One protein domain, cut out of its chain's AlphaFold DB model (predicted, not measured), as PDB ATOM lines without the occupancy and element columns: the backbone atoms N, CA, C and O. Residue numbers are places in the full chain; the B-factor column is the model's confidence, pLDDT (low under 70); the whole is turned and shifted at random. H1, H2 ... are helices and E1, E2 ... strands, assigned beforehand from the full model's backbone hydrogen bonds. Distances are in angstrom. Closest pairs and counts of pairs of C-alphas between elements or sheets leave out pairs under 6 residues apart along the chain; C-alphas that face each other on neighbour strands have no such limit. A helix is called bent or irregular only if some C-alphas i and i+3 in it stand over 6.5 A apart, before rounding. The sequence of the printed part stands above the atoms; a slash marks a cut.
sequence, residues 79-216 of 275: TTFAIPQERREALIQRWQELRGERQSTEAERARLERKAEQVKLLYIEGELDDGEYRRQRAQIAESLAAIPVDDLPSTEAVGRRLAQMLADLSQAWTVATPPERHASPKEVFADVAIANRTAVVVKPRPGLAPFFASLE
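AT A GLANCE: This is residues 79 to 216 of the 275 residues of an uncharacterized protein of uncultured Thermomicrobiales bacterium (UniProt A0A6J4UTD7). One very long helix, H1, makes the longest axis, with H2 folded back beside its later part as a helical hairpin and a loosely joined head at its other end. In that head, H3 slants across the early part of H1, short H6 packs on H1, H4 and H5 follow H3, and the strand hairpin E1 and E2 points away from H1. The printed part has 138 residues, with six named helices and two named strands in the order H1 H2 H3 H4 H5 E1 E2 H6; the sheet E1 - E2 is antiparallel and the class is mostly helix. The whole is extended, with a radius of gyration of the C-alphas of 22.1 A, and elongated, spanning 71 by 36 by 23 A.

IN THESE COORDINATES: H1, residues 85 to 124, begins at C-alpha 85 (49.432, -4.207, 22.786) and is 58.7 A long; it is only just irregular, C-alphas 86 and 89 being 6.6 A apart. H2, residues 130 to 145, is 22.1 A long, and H3, residues 156 to 175, is 29.6 A long. H4 is residues 178 to 183 and H5 residues 185 to 188. E1, residues 189 to 195, is 16.5 A long, and E2, residues 198 to 204, is 16.9 A long. H6, residues 206 to 213, ends at C-alpha 213 (45.652, 6.703, 37.603) and is irregular, C-alphas 207 and 210 being 7.5 A apart.

HOW THE PARTS SIT: H1 is the hub, touching three helices. With residues 109 to 123 alone it touches H2, its hairpin partner, at a shallow tilt of 11 degrees, opposite ways; the closest C-alphas, of Leu 112 and Ile 140, are 6.4 A apart. With residues 88 to 96 alone it touches residues 156 to 163 of H3 at a steep tilt of 43 degrees, opposite ways, closest at the C-alphas of Ile 92 and Gly 159, 6.7 A. With residues 91 to 98 alone it touches H6 at a steep tilt of 60 degrees, closest at the C-alphas of Trp 95 and Pro 210, 7.0 A. H4 is close to but not clearly touching H3, the C-alphas of Trp 173 and Arg 181 being 6.5 A apart, and H4 and H5 meet only through their link. E1 and E2 form an antiparallel hairpin, with N 193 and O 201 at 2.8 A and N 203 and O 191 at 2.7 A, within hydrogen-bond range; both strands are apart from H1. Every O i to N i+4 pair is within hydrogen-bond range in H2 and H4, against 34 of 36 in H1, 14 of 16 in H3 and 1 of 4 in H6, where 4 of 5 O i to N i+3 pairs are; H5 is too short for an i+4 pair.

THE WHOLE: The two C-alphas farthest apart, of Gly 126 and Thr 177, are 71.3 A apart. The printed part has no cut; no link is long, and H2 to H3, with 10 residues between them, is short but not tight. The mean pLDDT of the printed part is 70.8, and 87 residues are under 70, among them 79 to 103, 148 to 167 and 190 to 216.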
ATOM      1  N   THR A  79      40.861   7.375  22.169       63.88
ATOM      2  CA  THR A  79      41.944   6.914  21.278       63.88
ATOM      3  C   THR A  79      43.317   7.102  21.907       63.88
ATOM      4  O   THR A  79      44.189   6.268  21.703       63.88
ATOM      5  N   THR A  80      43.507   8.126  22.744       60.88
ATOM      6  CA  THR A  80      44.704   8.219  23.601       60.88
ATOM      7  C   THR A  80      44.727   7.085  24.638       60.88
ATOM      8  O   THR A  80      45.800   6.640  25.039       60.88
ATOM      9  N   PHE A  81      43.551   6.579  25.032       54.59
ATOM     10  CA  PHE A  81      43.379   5.393  25.874       54.59
ATOM     11  C   PHE A  81      43.365   4.062  25.112       54.59
ATOM     12  O   PHE A  81      43.242   3.022  25.758       54.59
ATOM     13  N   ALA A  82      43.493   4.051  23.780       55.28
ATOM     14  CA  ALA A  82      43.679   2.812  23.035       55.28
ATOM     15  C   ALA A  82      45.048   2.252  23.426       55.28
ATOM     16  O   ALA A  82      46.068   2.684  22.900       55.28
ATOM     17  N   ILE A  83      45.082   1.363  24.421       54.69
ATOM     18  CA  ILE A  83      46.327   0.805  24.947       54.69
ATOM     19  C   ILE A  83      46.938  -0.055  23.828       54.69
ATOM     20  O   ILE A  83      46.384  -1.121  23.534       54.69
ATOM     21  N   PRO A  84      48.053   0.368  23.191       54.94
ATOM     22  CA  PRO A  84      48.733  -0.480  22.223       54.94
ATOM     23  C   PRO A  84      49.176  -1.763  22.928       54.94
ATOM     24  O   PRO A  84      49.476  -1.746  24.124       54.94
ATOM     25  N   GLN A  85      49.199  -2.881  22.202       57.97
ATOM     26  CA  GLN A  85      49.432  -4.207  22.786       57.97
ATOM     27  C   GLN A  85      50.716  -4.260  23.633       57.97
ATOM     28  O   GLN A  85      50.715  -4.832  24.717       57.97
ATOM     29  N   GLU A  86      51.745  -3.534  23.200       56.66
ATOM     30  CA  GLU A  86      53.037  -3.349  23.874       56.66
ATOM     31  C   GLU A  86      52.931  -2.721  25.277       56.66
ATOM     32  O   GLU A  86      53.727  -3.022  26.160       56.66
ATOM     33  N   ARG A  87      51.939  -1.856  25.523       57.50
ATOM     34  CA  ARG A  87      51.724  -1.195  26.826       57.50
ATOM     35  C   ARG A  87      50.732  -1.935  27.719       57.50
ATOM     36  O   ARG A  87      50.559  -1.566  28.880       57.50
ATOM     37  N   ARG A  88      50.077  -2.976  27.197       64.69
ATOM     38  CA  ARG A  88      49.088  -3.774  27.932       64.69
ATOM     39  C   ARG A  88      49.734  -4.535  29.084       64.69
ATOM     40  O   ARG A  88      49.170  -4.578  30.170       64.69
ATOM     41  N   GLU A  89      50.918  -5.090  28.858       65.19
ATOM     42  CA  GLU A  89      51.665  -5.838  29.873       65.19
ATOM     43  C   GLU A  89      52.140  -4.932  31.011       65.19
ATOM     44  O   GLU A  89      51.894  -5.247  32.171       65.19
ATOM     45  N   ALA A  90      52.696  -3.760  30.688       64.94
ATOM     46  CA  ALA A  90      53.072  -2.750  31.681       64.94
ATOM     47  C   ALA A  90      51.872  -2.303  32.531       64.94
ATOM     48  O   ALA A  90      51.981  -2.085  33.736       64.94
ATOM     49  N   LEU A  91      50.691  -2.208  31.918       63.34
ATOM     50  CA  LEU A  91      49.474  -1.834  32.621       63.34
ATOM     51  C   LEU A  91      48.942  -2.964  33.518       63.34
ATOM     52  O   LEU A  91      48.476  -2.692  34.624       63.34
ATOM     53  N   ILE A  92      49.040  -4.223  33.078       68.12
ATOM     54  CA  ILE A  92      48.727  -5.396  33.911       68.12
ATOM     55  C   ILE A  92      49.681  -5.464  35.107       68.12
ATOM     56  O   ILE A  92      49.214  -5.665  36.225       68.12
ATOM     57  N   GLN A  93      50.983  -5.248  34.899       66.88
ATOM     58  CA  GLN A  93      51.978  -5.200  35.975       66.88
ATOM     59  C   GLN A  93      51.663  -4.087  36.973       66.88
ATOM     60  O   GLN A  93      51.566  -4.343  38.169       66.88
ATOM     61  N   ARG A  94      51.368  -2.874  36.498       67.06
ATOM     62  CA  ARG A  94      50.983  -1.766  37.382       67.06
ATOM     63  C   ARG A  94      49.699  -2.054  38.161       67.06
ATOM     64  O   ARG A  94      49.578  -1.693  39.328       67.06
ATOM     65  N   TRP A  95      48.734  -2.723  37.535       65.69
ATOM     66  CA  TRP A  95      47.518  -3.174  38.210       65.69
ATOM     67  C   TRP A  95      47.821  -4.238  39.283       65.69
ATOM     68  O   TRP A  95      47.206  -4.219  40.349       65.69
ATOM     69  N   GLN A  96      48.794  -5.124  39.045       66.81
ATOM     70  CA  GLN A  96      49.282  -6.089  40.037       66.81
ATOM     71  C   GLN A  96      50.028  -5.412  41.197       66.81
ATOM     72  O   GLN A  96      49.836  -5.813  42.341       66.81
ATOM     73  N   GLU A  97      50.822  -4.375  40.937       68.38
ATOM     74  CA  GLU A  97      51.490  -3.578  41.978       68.38
ATOM     75  C   GLU A  97      50.468  -2.885  42.883       68.38
ATOM     76  O   GLU A  97      50.487  -3.073  44.098       68.38
ATOM     77  N   LEU A  98      49.495  -2.186  42.287       65.25
ATOM     78  CA  LEU A  98      48.394  -1.557  43.023       65.25
ATOM     79  C   LEU A  98      47.559  -2.590  43.796       65.25
ATOM     80  O   LEU A  98      47.031  -2.296  44.867       65.25
ATOM     81  N   ARG A  99      47.440  -3.822  43.282       66.75
ATOM     82  CA  ARG A  99      46.842  -4.945  44.017       66.75
ATOM     83  C   ARG A  99      47.694  -5.346  45.222       66.75
ATOM     84  O   ARG A  99      47.119  -5.572  46.280       66.75
ATOM     85  N   GLY A 100      49.012  -5.467  45.071       65.31
ATOM     86  CA  GLY A 100      49.922  -5.799  46.170       65.31
ATOM     87  C   GLY A 100      49.863  -4.757  47.287       65.31
ATOM     88  O   GLY A 100      49.706  -5.109  48.455       65.31
ATOM     89  N   GLU A 101      49.870  -3.475  46.917       66.06
ATOM     90  CA  GLU A 101      49.676  -2.357  47.843       66.06
ATOM     91  C   GLU A 101      48.315  -2.449  48.552       66.06
ATOM     92  O   GLU A 101      48.252  -2.381  49.778       66.06
ATOM     93  N   ARG A 102      47.227  -2.712  47.813       65.06
ATOM     94  CA  ARG A 102      45.882  -2.881  48.392       65.06
ATOM     95  C   ARG A 102      45.785  -4.054  49.359       65.06
ATOM     96  O   ARG A 102      45.290  -3.882  50.469       65.06
ATOM     97  N   GLN A 103      46.288  -5.226  48.979       66.62
ATOM     98  CA  GLN A 103      46.302  -6.398  49.858       66.62
ATOM     99  C   GLN A 103      47.100  -6.124  51.133       66.62
ATOM    100  O   GLN A 103      46.685  -6.536  52.213       66.62
ATOM    101  N   SER A 104      48.200  -5.374  51.030       72.56
ATOM    102  CA  SER A 104      48.948  -4.929  52.203       72.56
ATOM    103  C   SER A 104      48.133  -3.971  53.077       72.56
ATOM    104  O   SER A 104      48.173  -4.103  54.299       72.56
ATOM    105  N   THR A 105      47.373  -3.037  52.494       78.50
ATOM    106  CA  THR A 105      46.509  -2.124  53.268       78.50
ATOM    107  C   THR A 105      45.325  -2.833  53.931       78.50
ATOM    108  O   THR A 105      44.995  -2.526  55.075       78.50
ATOM    109  N   GLU A 106      44.716  -3.817  53.262       78.06
ATOM    110  CA  GLU A 106      43.648  -4.656  53.825       78.06
ATOM    111  C   GLU A 106      44.176  -5.535  54.962       78.06
ATOM    112  O   GLU A 106      43.548  -5.629  56.017       78.06
ATOM    113  N   ALA A 107      45.353  -6.144  54.781       81.62
ATOM    114  CA  ALA A 107      46.003  -6.938  55.816       81.62
ATOM    115  C   ALA A 107      46.345  -6.090  57.051       81.62
ATOM    116  O   ALA A 107      46.113  -6.529  58.180       81.62
ATOM    117  N   GLU A 108      46.838  -4.865  56.849       84.50
ATOM    118  CA  GLU A 108      47.143  -3.947  57.948       84.50
ATOM    119  C   GLU A 108      45.870  -3.471  58.664       84.50
ATOM    120  O   GLU A 108      45.822  -3.458  59.895       84.50
ATOM    121  N   ARG A 109      44.791  -3.184  57.925       86.38
ATOM    122  CA  ARG A 109      43.478  -2.887  58.517       86.38
ATOM    123  C   ARG A 109      42.971  -4.049  59.371       86.38
ATOM    124  O   ARG A 109      42.635  -3.841  60.535       86.38
ATOM    125  N   ALA A 110      42.981  -5.268  58.835       86.75
ATOM    126  CA  ALA A 110      42.543  -6.459  59.561       86.75
ATOM    127  C   ALA A 110      43.395  -6.710  60.819       86.75
ATOM    128  O   ALA A 110      42.884  -7.133  61.857       86.75
ATOM    129  N   ARG A 111      44.702  -6.429  60.758       90.81
ATOM    130  CA  ARG A 111      45.602  -6.504  61.915       90.81
ATOM    131  C   ARG A 111      45.224  -5.485  62.992       90.81
ATOM    132  O   ARG A 111      45.159  -5.851  64.168       90.81
ATOM    133  N   LEU A 112      44.967  -4.234  62.608       91.25
ATOM    134  CA  LEU A 112      44.546  -3.181  63.533       91.25
ATOM    135  C   LEU A 112      43.185  -3.490  64.162       91.25
ATOM    136  O   LEU A 112      43.039  -3.310  65.366       91.25
ATOM    137  N   GLU A 113      42.229  -4.017  63.397       91.44
ATOM    138  CA  GLU A 113      40.918  -4.453  63.899       91.44
ATOM    139  C   GLU A 113      41.042  -5.575  64.937       91.44
ATOM    140  O   GLU A 113      40.466  -5.477  66.021       91.44
ATOM    141  N   ARG A 114      41.868  -6.598  64.669       94.19
ATOM    142  CA  ARG A 114      42.153  -7.666  65.646       94.19
ATOM    143  C   ARG A 114      42.777  -7.119  66.924       94.19
ATOM    144  O   ARG A 114      42.370  -7.506  68.014       94.19
ATOM    145  N   LYS A 115      43.732  -6.191  66.802       92.31
ATOM    146  CA  LYS A 115      44.338  -5.518  67.960       92.31
ATOM    147  C   LYS A 115      43.291  -4.728  68.748       92.31
ATOM    148  O   LYS A 115      43.312  -4.716  69.973       92.31
ATOM    149  N   ALA A 116      42.355  -4.099  68.047       92.25
ATOM    150  CA  ALA A 116      41.257  -3.351  68.634       92.25
ATOM    151  C   ALA A 116      40.320  -4.246  69.468       92.25
ATOM    152  O   ALA A 116      39.882  -3.825  70.542       92.25
ATOM    153  N   GLU A 117      40.023  -5.456  68.988       93.25
ATOM    154  CA  GLU A 117      39.260  -6.462  69.739       93.25
ATOM    155  C   GLU A 117      40.063  -7.037  70.910       93.25
ATOM    156  O   GLU A 117      39.532  -7.166  72.007       93.25
ATOM    157  N   GLN A 118      41.360  -7.293  70.730       94.94
ATOM    158  CA  GLN A 118      42.221  -7.772  71.814       94.94
ATOM    159  C   GLN A 118      42.283  -6.781  72.987       94.94
ATOM    160  O   GLN A 118      42.127  -7.177  74.136       94.94
ATOM    161  N   VAL A 119      42.445  -5.482  72.713       93.31
ATOM    162  CA  VAL A 119      42.447  -4.430  73.748       93.31
ATOM    163  C   VAL A 119      41.112  -4.364  74.495       93.31
ATOM    164  O   VAL A 119      41.076  -4.098  75.694       93.31
ATOM    165  N   LYS A 120      39.999  -4.623  73.802       93.56
ATOM    166  CA  LYS A 120      38.673  -4.700  74.420       93.56
ATOM    167  C   LYS A 120      38.546  -5.917  75.337       93.56
ATOM    168  O   LYS A 120      37.973  -5.775  76.411       93.56
ATOM    169  N   LEU A 121      39.078  -7.073  74.938       93.62
ATOM    170  CA  LEU A 121      39.090  -8.276  75.777       93.62
ATOM    171  C   LEU A 121      39.905  -8.061  77.058       93.62
ATOM    172  O   LEU A 121      39.368  -8.279  78.135       93.62
ATOM    173  N   LEU A 122      41.120  -7.511  76.954       92.62
ATOM    174  CA  LEU A 122      41.977  -7.222  78.118       92.62
ATOM    175  C   LEU A 122      41.322  -6.262  79.123       92.62
ATOM    176  O   LEU A 122      41.480  -6.415  80.331       92.62
ATOM    177  N   TYR A 123      40.556  -5.284  78.634       93.00
ATOM    178  CA  TYR A 123      39.778  -4.397  79.499       93.00
ATOM    179  C   TYR A 123      38.633  -5.134  80.210       93.00
ATOM    180  O   TYR A 123      38.407  -4.924  81.398       93.00
ATOM    181  N   ILE A 124      37.921  -6.022  79.506       93.94
ATOM    182  CA  ILE A 124      36.841  -6.832  80.094       93.94
ATOM    183  C   ILE A 124      37.391  -7.801  81.150       93.94
ATOM    184  O   ILE A 124      36.758  -7.996  82.183       93.94
ATOM    185  N   GLU A 125      38.564  -8.382  80.901       94.00
ATOM    186  CA  GLU A 125      39.271  -9.276  81.829       94.00
ATOM    187  C   GLU A 125      39.855  -8.530  83.043       94.00
ATOM    188  O   GLU A 125      40.269  -9.161  84.012       94.00
ATOM    189  N   GLY A 126      39.832  -7.191  83.032       92.06
ATOM    190  CA  GLY A 126      40.317  -6.351  84.126       92.06
ATOM    191  C   GLY A 126      41.839  -6.204  84.170       92.06
ATOM    192  O   GLY A 126      42.364  -5.642  85.127       92.06
ATOM    193  N   GLU A 127      42.549  -6.674  83.140       90.88
ATOM    194  CA  GLU A 127      44.003  -6.518  83.015       90.88
ATOM    195  C   GLU A 127      44.415  -5.115  82.542       90.88
ATOM    196  O   GLU A 127      45.593  -4.764  82.585       90.88
ATOM    197  N   LEU A 128      43.455  -4.302  82.088       91.44
ATOM    198  CA  LEU A 128      43.686  -2.957  81.571       91.44
ATOM    199  C   LEU A 128      42.808  -1.927  82.295       91.44
ATOM    200  O   LEU A 128      41.598  -2.114  82.413       91.44
ATOM    201  N   ASP A 129      43.399  -0.809  82.717       92.31
ATOM    202  CA  ASP A 129      42.658   0.326  83.285       92.31
ATOM    203  C   ASP A 129      41.905   1.125  82.197       92.31
ATOM    204  O   ASP A 129      42.314   1.173  81.032       92.31
ATOM    205  N   ASP A 130      40.827   1.822  82.574       90.94
ATOM    206  CA  ASP A 130      40.009   2.638  81.659       90.94
ATOM    207  C   ASP A 130      40.837   3.750  80.983       90.94
ATOM    208  O   ASP A 130      40.686   4.029  79.787       90.94
ATOM    209  N   GLY A 131      41.788   4.358  81.703       91.81
ATOM    210  CA  GLY A 131      42.679   5.375  81.143       91.81
ATOM    211  C   GLY A 131      43.646   4.823  80.090       91.81
ATOM    212  O   GLY A 131      44.021   5.530  79.148       91.81
ATOM    213  N   GLU A 132      44.066   3.569  80.223       89.50
ATOM    214  CA  GLU A 132      44.929   2.884  79.255       89.50
ATOM    215  C   GLU A 132      44.131   2.357  78.063       89.50
ATOM    216  O   GLU A 132      44.538   2.569  76.917       89.50
ATOM    217  N   TYR A 133      42.953   1.788  78.317       93.38
ATOM    218  CA  TYR A 133      42.006   1.359  77.294       93.38
ATOM    219  C   TYR A 133      41.680   2.491  76.317       93.38
ATOM    220  O   TYR A 133      41.849   2.345  75.102       93.38
ATOM    221  N   ARG A 134      41.282   3.661  76.833       92.69
ATOM    222  CA  ARG A 134      40.926   4.820  76.000       92.69
ATOM    223  C   ARG A 134      42.099   5.310  75.158       92.69
ATOM    224  O   ARG A 134      41.909   5.626  73.983       92.69
ATOM    225  N   ARG A 135      43.309   5.346  75.727       94.12
ATOM    226  CA  ARG A 135      44.527   5.758  75.011       94.12
ATOM    227  C   ARG A 135      44.864   4.793  73.875       94.12
ATOM    228  O   ARG A 135      45.042   5.234  72.741       94.12
ATOM    229  N   GLN A 136      44.895   3.489  74.151       91.69
ATOM    230  CA  GLN A 136      45.202   2.480  73.134       91.69
ATOM    231  C   GLN A 136      44.121   2.418  72.049       91.69
ATOM    232  O   GLN A 136      44.433   2.322  70.860       91.69
ATOM    233  N   ARG A 137      42.844   2.541  72.428       93.56
ATOM    234  CA  ARG A 137      41.739   2.551  71.468       93.56
ATOM    235  C   ARG A 137      41.771   3.779  70.562       93.56
ATOM    236  O   ARG A 137      41.517   3.635  69.367       93.56
ATOM    237  N   ALA A 138      42.118   4.951  71.096       92.06
ATOM    238  CA  ALA A 138      42.278   6.169  70.306       92.06
ATOM    239  C   ALA A 138      43.412   6.038  69.276       92.06
ATOM    240  O   ALA A 138      43.199   6.347  68.107       92.06
ATOM    241  N   GLN A 139      44.568   5.493  69.667       92.25
ATOM    242  CA  GLN A 139      45.695   5.266  68.750       92.25
ATOM    243  C   GLN A 139      45.351   4.291  67.614       92.25
ATOM    244  O   GLN A 139      45.709   4.517  66.457       92.25
ATOM    245  N   ILE A 140      44.629   3.206  67.921       91.12
ATOM    246  CA  ILE A 140      44.185   2.242  66.902       91.12
ATOM    247  C   ILE A 140      43.155   2.887  65.967       91.12
ATOM    248  O   ILE A 140      43.216   2.679  64.757       91.12
ATOM    249  N   ALA A 141      42.236   3.696  66.499       89.94
ATOM    250  CA  ALA A 141      41.250   4.413  65.694       89.94
ATOM    251  C   ALA A 141      41.902   5.446  64.757       89.94
ATOM    252  O   ALA A 141      41.511   5.538  63.596       89.94
ATOM    253  N   GLU A 142      42.916   6.173  65.227       91.56
ATOM    254  CA  GLU A 142      43.700   7.102  64.407       91.56
ATOM    255  C   GLU A 142      44.447   6.365  63.287       91.56
ATOM    256  O   GLU A 142      44.392   6.769  62.126       91.56
ATOM    257  N   SER A 143      45.049   5.217  63.610       87.88
ATOM    258  CA  SER A 143      45.740   4.370  62.632       87.88
ATOM    259  C   SER A 143      44.780   3.808  61.574       87.88
ATOM    260  O   SER A 143      45.108   3.790  60.392       87.88
ATOM    261  N   LEU A 144      43.567   3.399  61.969       87.75
ATOM    262  CA  LEU A 144      42.526   2.945  61.038       87.75
ATOM    263  C   LEU A 144      42.010   4.079  60.144       87.75
ATOM    264  O   LEU A 144      41.759   3.853  58.962       87.75
ATOM    265  N   ALA A 145      41.869   5.292  60.686       85.25
ATOM    266  CA  ALA A 145      41.438   6.465  59.927       85.25
ATOM    267  C   ALA A 145      42.475   6.912  58.883       85.25
ATOM    268  O   ALA A 145      42.106   7.512  57.874       85.25
ATOM    269  N   ALA A 146      43.754   6.603  59.106       85.44
ATOM    270  CA  ALA A 146      44.827   6.884  58.159       85.44
ATOM    271  C   ALA A 146      44.840   5.932  56.943       85.44
ATOM    272  O   ALA A 146      45.450   6.269  55.929       85.44
ATOM    273  N   ILE A 147      44.173   4.769  57.010       82.56
ATOM    274  CA  ILE A 147      44.152   3.783  55.917       82.56
ATOM    275  C   ILE A 147      43.021   4.112  54.920       82.56
ATOM    276  O   ILE A 147      41.845   4.042  55.298       82.56
ATOM    277  N   PRO A 148      43.329   4.389  53.634       68.38
ATOM    278  CA  PRO A 148      42.321   4.630  52.599       68.38
ATOM    279  C   PRO A 148      41.352   3.443  52.434       68.38
ATOM    280  O   PRO A 148      41.769   2.288  52.486       68.38
ATOM    281  N   VAL A 149      40.059   3.718  52.230       56.22
ATOM    282  CA  VAL A 149      39.030   2.705  51.913       56.22
ATOM    283  C   VAL A 149      38.869   2.644  50.394       56.22
ATOM    284  O   VAL A 149      38.550   3.669  49.794       56.22
ATOM    285  N   ASP A 150      39.054   1.474  49.782       55.75
ATOM    286  CA  ASP A 150      38.840   1.262  48.345       55.75
ATOM    287  C   ASP A 150      38.017  -0.029  48.119       55.75
ATOM    288  O   ASP A 150      38.490  -1.127  48.389       55.75
ATOM    289  N   ASP A 151      36.786   0.097  47.603       48.03
ATOM    290  CA  ASP A 151      35.760  -0.972  47.594       48.03
ATOM    291  C   ASP A 151      35.686  -1.798  46.286       48.03
ATOM    292  O   ASP A 151      34.597  -2.081  45.779       48.03
ATOM    293  N   LEU A 152      36.811  -2.163  45.660       50.69
ATOM    294  CA  LEU A 152      36.774  -2.826  44.341       50.69
ATOM    295  C   LEU A 152      37.363  -4.242  44.318       50.69
ATOM    296  O   LEU A 152      38.472  -4.450  44.809       50.69
ATOM    297  N   PRO A 153      36.685  -5.202  43.655       46.62
ATOM    298  CA  PRO A 153      37.142  -6.588  43.567       46.62
ATOM    299  C   PRO A 153      38.464  -6.721  42.789       46.62
ATOM    300  O   PRO A 153      38.674  -6.085  41.755       46.62
ATOM    301  N   SER A 154      39.351  -7.580  43.301       52.56
ATOM    302  CA  SER A 154      40.806  -7.549  43.084       52.56
ATOM    303  C   SER A 154      41.396  -8.774  42.348       52.56
ATOM    304  O   SER A 154      42.527  -9.187  42.614       52.56
ATOM    305  N   THR A 155      40.675  -9.383  41.398       57.44
ATOM    306  CA  THR A 155      41.128 -10.592  40.666       57.44
ATOM    307  C   THR A 155      41.814 -10.311  39.321       57.44
ATOM    308  O   THR A 155      41.353  -9.507  38.519       57.44
ATOM    309  N   GLU A 156      42.912 -11.018  39.027       56.44
ATOM    310  CA  GLU A 156      43.733 -10.846  37.806       56.44
ATOM    311  C   GLU A 156      42.943 -11.025  36.499       56.44
ATOM    312  O   GLU A 156      43.125 -10.279  35.534       56.44
ATOM    313  N   ALA A 157      42.011 -11.980  36.486       59.00
ATOM    314  CA  ALA A 157      41.108 -12.202  35.362       59.00
ATOM    315  C   ALA A 157      40.245 -10.964  35.056       59.00
ATOM    316  O   ALA A 157      39.943 -10.694  33.891       59.00
ATOM    317  N   VAL A 158      39.895 -10.177  36.080       60.97
ATOM    318  CA  VAL A 158      39.153  -8.919  35.925       60.97
ATOM    319  C   VAL A 158      40.044  -7.868  35.271       60.97
ATOM    320  O   VAL A 158      39.605  -7.237  34.316       60.97
ATOM    321  N   GLY A 159      41.308  -7.738  35.688       60.53
ATOM    322  CA  GLY A 159      42.264  -6.807  35.078       60.53
ATOM    323  C   GLY A 159      42.498  -7.068  33.584       60.53
ATOM    324  O   GLY A 159      42.415  -6.142  32.775       60.53
ATOM    325  N   ARG A 160      42.706  -8.334  33.188       63.75
ATOM    326  CA  ARG A 160      42.879  -8.714  31.769       63.75
ATOM    327  C   ARG A 160      41.619  -8.464  30.942       63.75
ATOM    328  O   ARG A 160      41.698  -7.877  29.865       63.75
ATOM    329  N   ARG A 161      40.455  -8.873  31.458       63.12
ATOM    330  CA  ARG A 161      39.159  -8.655  30.795       63.12
ATOM    331  C   ARG A 161      38.868  -7.166  30.612       63.12
ATOM    332  O   ARG A 161      38.346  -6.764  29.578       63.12
ATOM    333  N   LEU A 162      39.240  -6.352  31.593       63.00
ATOM    334  CA  LEU A 162      39.032  -4.911  31.587       63.00
ATOM    335  C   LEU A 162      39.969  -4.188  30.610       63.00
ATOM    336  O   LEU A 162      39.522  -3.308  29.879       63.00
ATOM    337  N   ALA A 163      41.238  -4.601  30.527       64.44
ATOM    338  CA  ALA A 163      42.174  -4.087  29.528       64.44
ATOM    339  C   ALA A 163      41.715  -4.403  28.093       64.44
ATOM    340  O   ALA A 163      41.801  -3.545  27.216       64.44
ATOM    341  N   GLN A 164      41.186  -5.611  27.864       67.06
ATOM    342  CA  GLN A 164      40.612  -5.992  26.573       67.06
ATOM    343  C   GLN A 164      39.364  -5.158  26.250       67.06
ATOM    344  O   GLN A 164      39.292  -4.575  25.175       67.06
ATOM    345  N   MET A 165      38.448  -4.995  27.211       67.31
ATOM    346  CA  MET A 165      37.254  -4.158  27.054       67.31
ATOM    347  C   MET A 165      37.598  -2.710  26.672       67.31
ATOM    348  O   MET A 165      36.934  -2.128  25.821       67.31
ATOM    349  N   LEU A 166      38.634  -2.118  27.274       66.06
ATOM    350  CA  LEU A 166      39.074  -0.759  26.936       66.06
ATOM    351  C   LEU A 166      39.686  -0.672  25.530       66.06
ATOM    352  O   LEU A 166      39.451   0.309  24.822       66.06
ATOM    353  N   ALA A 167      40.436  -1.694  25.108       67.38
ATOM    354  CA  ALA A 167      40.958  -1.774  23.747       67.38
ATOM    355  C   ALA A 167      39.813  -1.877  22.725       67.38
ATOM    356  O   ALA A 167      39.764  -1.091  21.777       67.38
ATOM    357  N   ASP A 168      38.852  -2.765  22.974       70.56
ATOM    358  CA  ASP A 168      37.685  -2.969  22.116       70.56
ATOM    359  C   ASP A 168      36.814  -1.710  22.056       70.56
ATOM    360  O   ASP A 168      36.350  -1.324  20.988       70.56
ATOM    361  N   LEU A 169      36.662  -1.001  23.176       70.31
ATOM    362  CA  LEU A 169      35.925   0.257  23.237       70.31
ATOM    363  C   LEU A 169      36.566   1.348  22.369       70.31
ATOM    364  O   LEU A 169      35.856   2.096  21.698       70.31
ATOM    365  N   SER A 170      37.896   1.456  22.369       67.56
ATOM    366  CA  SER A 170      38.594   2.446  21.540       67.56
ATOM    367  C   SER A 170      38.402   2.183  20.039       67.56
ATOM    368  O   SER A 170      38.183   3.114  19.257       67.56
ATOM    369  N   GLN A 171      38.394   0.907  19.642       68.62
ATOM    370  CA  GLN A 171      38.114   0.493  18.269       68.62
ATOM    371  C   GLN A 171      36.641   0.726  17.920       68.62
ATOM    372  O   GLN A 171      36.342   1.353  16.902       68.62
ATOM    373  N   ALA A 172      35.729   0.320  18.807       68.25
ATOM    374  CA  ALA A 172      34.293   0.514  18.659       68.25
ATOM    375  C   ALA A 172      33.929   1.997  18.522       68.25
ATOM    376  O   ALA A 172      33.118   2.344  17.673       68.25
ATOM    377  N   TRP A 173      34.581   2.897  19.266       71.88
ATOM    378  CA  TRP A 173      34.351   4.342  19.164       71.88
ATOM    379  C   TRP A 173      34.611   4.897  17.755       71.88
ATOM    380  O   TRP A 173      33.920   5.809  17.294       71.88
ATOM    381  N   THR A 174      35.602   4.341  17.053       69.81
ATOM    382  CA  THR A 174      36.011   4.814  15.723       69.81
ATOM    383  C   THR A 174      34.929   4.536  14.677       69.81
ATOM    384  O   THR A 174      34.660   5.389  13.831       69.81
ATOM    385  N   VAL A 175      34.256   3.388  14.786       73.25
ATOM    386  CA  VAL A 175      33.171   2.959  13.885       73.25
ATOM    387  C   VAL A 175      31.768   3.287  14.410       73.25
ATOM    388  O   VAL A 175      30.805   3.210  13.652       73.25
ATOM    389  N   ALA A 176      31.648   3.687  15.680       70.00
ATOM    390  CA  ALA A 176      30.377   3.979  16.333       70.00
ATOM    391  C   ALA A 176      29.643   5.148  15.671       70.00
ATOM    392  O   ALA A 176      30.223   6.203  15.385       70.00
ATOM    393  N   THR A 177      28.338   4.975  15.510       71.62
ATOM    394  CA  THR A 177      27.412   6.009  15.052       71.62
ATOM    395  C   THR A 177      27.216   7.089  16.135       71.62
ATOM    396  O   THR A 177      27.428   6.829  17.322       71.62
ATOM    397  N   PRO A 178      26.777   8.317  15.788       65.75
ATOM    398  CA  PRO A 178      26.498   9.370  16.775       65.75
ATOM    399  C   PRO A 178      25.621   8.952  17.981       65.75
ATOM    400  O   PRO A 178      25.952   9.320  19.109       65.75
ATOM    401  N   PRO A 179      24.528   8.170  17.826       64.12
ATOM    402  CA  PRO A 179      23.748   7.710  18.977       64.12
ATOM    403  C   PRO A 179      24.512   6.727  19.880       64.12
ATOM    404  O   PRO A 179      24.306   6.742  21.094       64.12
ATOM    405  N   GLU A 180      25.408   5.912  19.323       64.88
ATOM    406  CA  GLU A 180      26.249   4.975  20.079       64.88
ATOM    407  C   GLU A 180      27.355   5.724  20.837       64.88
ATOM    408  O   GLU A 180      27.517   5.521  22.039       64.88
ATOM    409  N   ARG A 181      28.013   6.702  20.195       65.88
ATOM    410  CA  ARG A 181      29.005   7.593  20.836       65.88
ATOM    411  C   ARG A 181      28.428   8.410  21.989       65.88
ATOM    412  O   ARG A 181      29.148   8.776  22.911       65.88
ATOM    413  N   HIS A 182      27.126   8.681  21.975       63.97
ATOM    414  CA  HIS A 182      26.444   9.310  23.101       63.97
ATOM    415  C   HIS A 182      26.265   8.358  24.304       63.97
ATOM    416  O   HIS A 182      26.277   8.795  25.462       63.97
ATOM    417  N   ALA A 183      26.057   7.065  24.046       65.50
ATOM    418  CA  ALA A 183      25.790   6.061  25.072       65.50
ATOM    419  C   ALA A 183      27.080   5.547  25.732       65.50
ATOM    420  O   ALA A 183      27.153   5.499  26.961       65.50
ATOM    421  N   SER A 184      28.114   5.259  24.938       65.44
ATOM    422  CA  SER A 184      29.370   4.645  25.395       65.44
ATOM    423  C   SER A 184      30.092   5.383  26.542       65.44
ATOM    424  O   SER A 184      30.573   4.722  27.463       65.44
ATOM    425  N   PRO A 185      30.143   6.732  26.610       66.25
ATOM    426  CA  PRO A 185      30.811   7.435  27.707       66.25
ATOM    427  C   PRO A 185      30.192   7.156  29.079       66.25
ATOM    428  O   PRO A 185      30.892   7.236  30.083       66.25
ATOM    429  N   LYS A 186      28.899   6.808  29.141       67.44
ATOM    430  CA  LYS A 186      28.183   6.522  30.400       67.44
ATOM    431  C   LYS A 186      28.588   5.180  31.021       67.44
ATOM    432  O   LYS A 186      28.361   4.941  32.214       67.44
ATOM    433  N   GLU A 187      29.172   4.303  30.214       66.25
ATOM    434  CA  GLU A 187      29.680   3.001  30.644       66.25
ATOM    435  C   GLU A 187      31.085   3.118  31.240       66.25
ATOM    436  O   GLU A 187      31.423   2.396  32.173       66.25
ATOM    437  N   VAL A 188      31.874   4.086  30.769       67.94
ATOM    438  CA  VAL A 188      33.269   4.297  31.188       67.94
ATOM    439  C   VAL A 188      33.375   5.308  32.319       67.94
ATOM    440  O   VAL A 188      34.131   5.128  33.278       67.94
ATOM    441  N   PHE A 189      32.609   6.389  32.215       70.88
ATOM    442  CA  PHE A 189      32.711   7.536  33.094       70.88
ATOM    443  C   PHE A 189      31.510   7.593  34.026       70.88
ATOM    444  O   PHE A 189      30.355   7.503  33.615       70.88
ATOM    445  N   ALA A 190      31.808   7.733  35.312       64.88
ATOM    446  CA  ALA A 190      30.822   8.039  36.329       64.88
ATOM    447  C   ALA A 190      30.333   9.485  36.205       64.88
ATOM    448  O   ALA A 190      29.174   9.744  36.494       64.88
ATOM    449  N   ASP A 191      31.197  10.415  35.785       57.59
ATOM    450  CA  ASP A 191      30.822  11.822  35.646       57.59
ATOM    451  C   ASP A 191      31.664  12.540  34.587       57.59
ATOM    452  O   ASP A 191      32.830  12.205  34.377       57.59
ATOM    453  N   VAL A 192      31.091  13.546  33.925       62.50
ATOM    454  CA  VAL A 192      31.805  14.403  32.962       62.50
ATOM    455  C   VAL A 192      31.365  15.847  33.180       62.50
ATOM    456  O   VAL A 192      30.246  16.232  32.837       62.50
ATOM    457  N   ALA A 193      32.252  16.668  33.740       56.84
ATOM    458  CA  ALA A 193      32.026  18.095  33.891       56.84
ATOM    459  C   ALA A 193      32.450  18.828  32.615       56.84
ATOM    460  O   ALA A 193      33.621  18.828  32.223       56.84
ATOM    461  N   ILE A 194      31.484  19.490  31.985       58.16
ATOM    462  CA  ILE A 194      31.689  20.272  30.768       58.16
ATOM    463  C   ILE A 194      31.657  21.752  31.144       58.16
ATOM    464  O   ILE A 194      30.663  22.241  31.680       58.16
ATOM    465  N   ALA A 195      32.726  22.482  30.837       45.78
ATOM    466  CA  ALA A 195      32.773  23.933  30.975       45.78
ATOM    467  C   ALA A 195      33.258  24.559  29.667       45.78
ATOM    468  O   ALA A 195      34.158  24.044  29.012       45.78
ATOM    469  N   ASN A 196      32.636  25.668  29.257       50.91
ATOM    470  CA  ASN A 196      32.991  26.393  28.030       50.91
ATOM    471  C   ASN A 196      33.107  25.488  26.785       50.91
ATOM    472  O   ASN A 196      34.052  25.612  26.009       50.91
ATOM    473  N   ARG A 197      32.136  24.577  26.589       52.75
ATOM    474  CA  ARG A 197      32.085  23.632  25.448       52.75
ATOM    475  C   ARG A 197      33.255  22.641  25.395       52.75
ATOM    476  O   ARG A 197      33.555  22.104  24.336       52.75
ATOM    477  N   THR A 198      33.924  22.430  26.523       47.50
ATOM    478  CA  THR A 198      35.049  21.508  26.649       47.50
ATOM    479  C   THR A 198      34.799  20.576  27.827       47.50
ATOM    480  O   THR A 198      34.327  21.028  28.873       47.50
ATOM    481  N   ALA A 199      35.083  19.284  27.675       54.66
ATOM    482  CA  ALA A 199      35.134  18.367  28.808       54.66
ATOM    483  C   ALA A 199      36.338  18.756  29.680       54.66
ATOM    484  O   ALA A 199      37.480  18.604  29.262       54.66
ATOM    485  N   VAL A 200      36.083  19.339  30.854       50.41
ATOM    486  CA  VAL A 200      37.126  19.885  31.742       50.41
ATOM    487  C   VAL A 200      37.494  18.903  32.845       50.41
ATOM    488  O   VAL A 200      38.640  18.888  33.284       50.41
ATOM    489  N   VAL A 201      36.545  18.069  33.275       52.34
ATOM    490  CA  VAL A 201      36.793  16.983  34.227       52.34
ATOM    491  C   VAL A 201      36.045  15.757  33.750       52.34
ATOM    492  O   VAL A 201      34.863  15.826  33.426       52.34
ATOM    493  N   VAL A 202      36.731  14.631  33.733       62.53
ATOM    494  CA  VAL A 202      36.136  13.326  33.497       62.53
ATOM    495  C   VAL A 202      36.333  12.544  34.795       62.53
ATOM    496  O   VAL A 202      37.336  12.733  35.467       62.53
ATOM    497  N   LYS A 203      35.379  11.726  35.225       64.44
ATOM    498  CA  LYS A 203      35.515  10.849  36.392       64.44
ATOM    499  C   LYS A 203      35.295   9.422  35.909       64.44
ATOM    500  O   LYS A 203      34.165   9.106  35.538       64.44
ATOM    501  N   PRO A 204      36.321   8.557  35.872       68.25
ATOM    502  CA  PRO A 204      36.137   7.160  35.522       68.25
ATOM    503  C   PRO A 204      35.267   6.488  36.575       68.25
ATOM    504  O   PRO A 204      35.227   6.894  37.742       68.25
ATOM    505  N   ARG A 205      34.552   5.445  36.160       65.06
ATOM    506  CA  ARG A 205      33.905   4.557  37.121       65.06
ATOM    507  C   ARG A 205      34.954   3.956  38.060       65.06
ATOM    508  O   ARG A 205      36.076   3.714  37.621       65.06
ATOM    509  N   PRO A 206      34.606   3.679  39.327       59.41
ATOM    510  CA  PRO A 206      35.570   3.216  40.320       59.41
ATOM    511  C   PRO A 206      36.322   1.965  39.841       59.41
ATOM    512  O   PRO A 206      37.547   1.965  39.869       59.41
ATOM    513  N   GLY A 207      35.632   0.980  39.249       60.56
ATOM    514  CA  GLY A 207      36.270  -0.221  38.678       60.56
ATOM    515  C   GLY A 207      37.323   0.055  37.597       60.56
ATOM    516  O   GLY A 207      38.210  -0.763  37.381       60.56
ATOM    517  N   LEU A 208      37.256   1.221  36.955       64.25
ATOM    518  CA  LEU A 208      38.191   1.678  35.935       64.25
ATOM    519  C   LEU A 208      39.236   2.661  36.478       64.25
ATOM    520  O   LEU A 208      40.265   2.840  35.840       64.25
ATOM    521  N   ALA A 209      39.031   3.270  37.649       63.28
ATOM    522  CA  ALA A 209      39.897   4.320  38.191       63.28
ATOM    523  C   ALA A 209      41.405   3.977  38.219       63.28
ATOM    524  O   ALA A 209      42.190   4.844  37.830       63.28
ATOM    525  N   PRO A 210      41.841   2.744  38.560       59.66
ATOM    526  CA  PRO A 210      43.264   2.380  38.543       59.66
ATOM    527  C   PRO A 210      43.932   2.522  37.165       59.66
ATOM    528  O   PRO A 210      45.106   2.869  37.080       59.66
ATOM    529  N   PHE A 211      43.179   2.316  36.081       60.84
ATOM    530  CA  PHE A 211      43.674   2.418  34.700       60.84
ATOM    531  C   PHE A 211      43.912   3.867  34.279       60.84
ATOM    532  O   PHE A 211      44.766   4.147  33.447       60.84
ATOM    533  N   PHE A 212      43.150   4.792  34.856       64.19
ATOM    534  CA  PHE A 212      43.288   6.219  34.595       64.19
ATOM    535  C   PHE A 212      44.324   6.867  35.521       64.19
ATOM    536  O   PHE A 212      44.852   7.921  35.186       64.19
ATOM    537  N   ALA A 213      44.633   6.240  36.662       58.81
ATOM    538  CA  ALA A 213      45.652   6.703  37.603       58.81
ATOM    539  C   ALA A 213      47.089   6.375  37.155       58.81
ATOM    540  O   ALA A 213      48.004   7.128  37.474       58.81
ATOM    541  N   SER A 214      47.295   5.281  36.409       51.34
ATOM    542  CA  SER A 214      48.608   4.889  35.864       51.34
ATOM    543  C   SER A 214      49.062   5.744  34.680       51.34
ATOM    544  O   SER A 214      50.228   5.720  34.292       51.34
ATOM    545  N   LEU A 215      48.141   6.505  34.099       52.69
ATOM    546  CA  LEU A 215      48.446   7.446  33.045       52.69
ATOM    547  C   LEU A 215      48.896   8.739  33.704       52.69
ATOM    548  O   LEU A 215      48.092   9.618  34.017       52.69
ATOM    549  N   GLU A 216      50.207   8.860  33.901       42.50
ATOM    550  CA  GLU A 216      50.813  10.170  34.055       42.50
ATOM    551  C   GLU A 216      50.338  11.021  32.881       42.50
ATOM    552  O   GLU A 216      50.606  10.735  31.709       42.50
TER     553      GLU A 216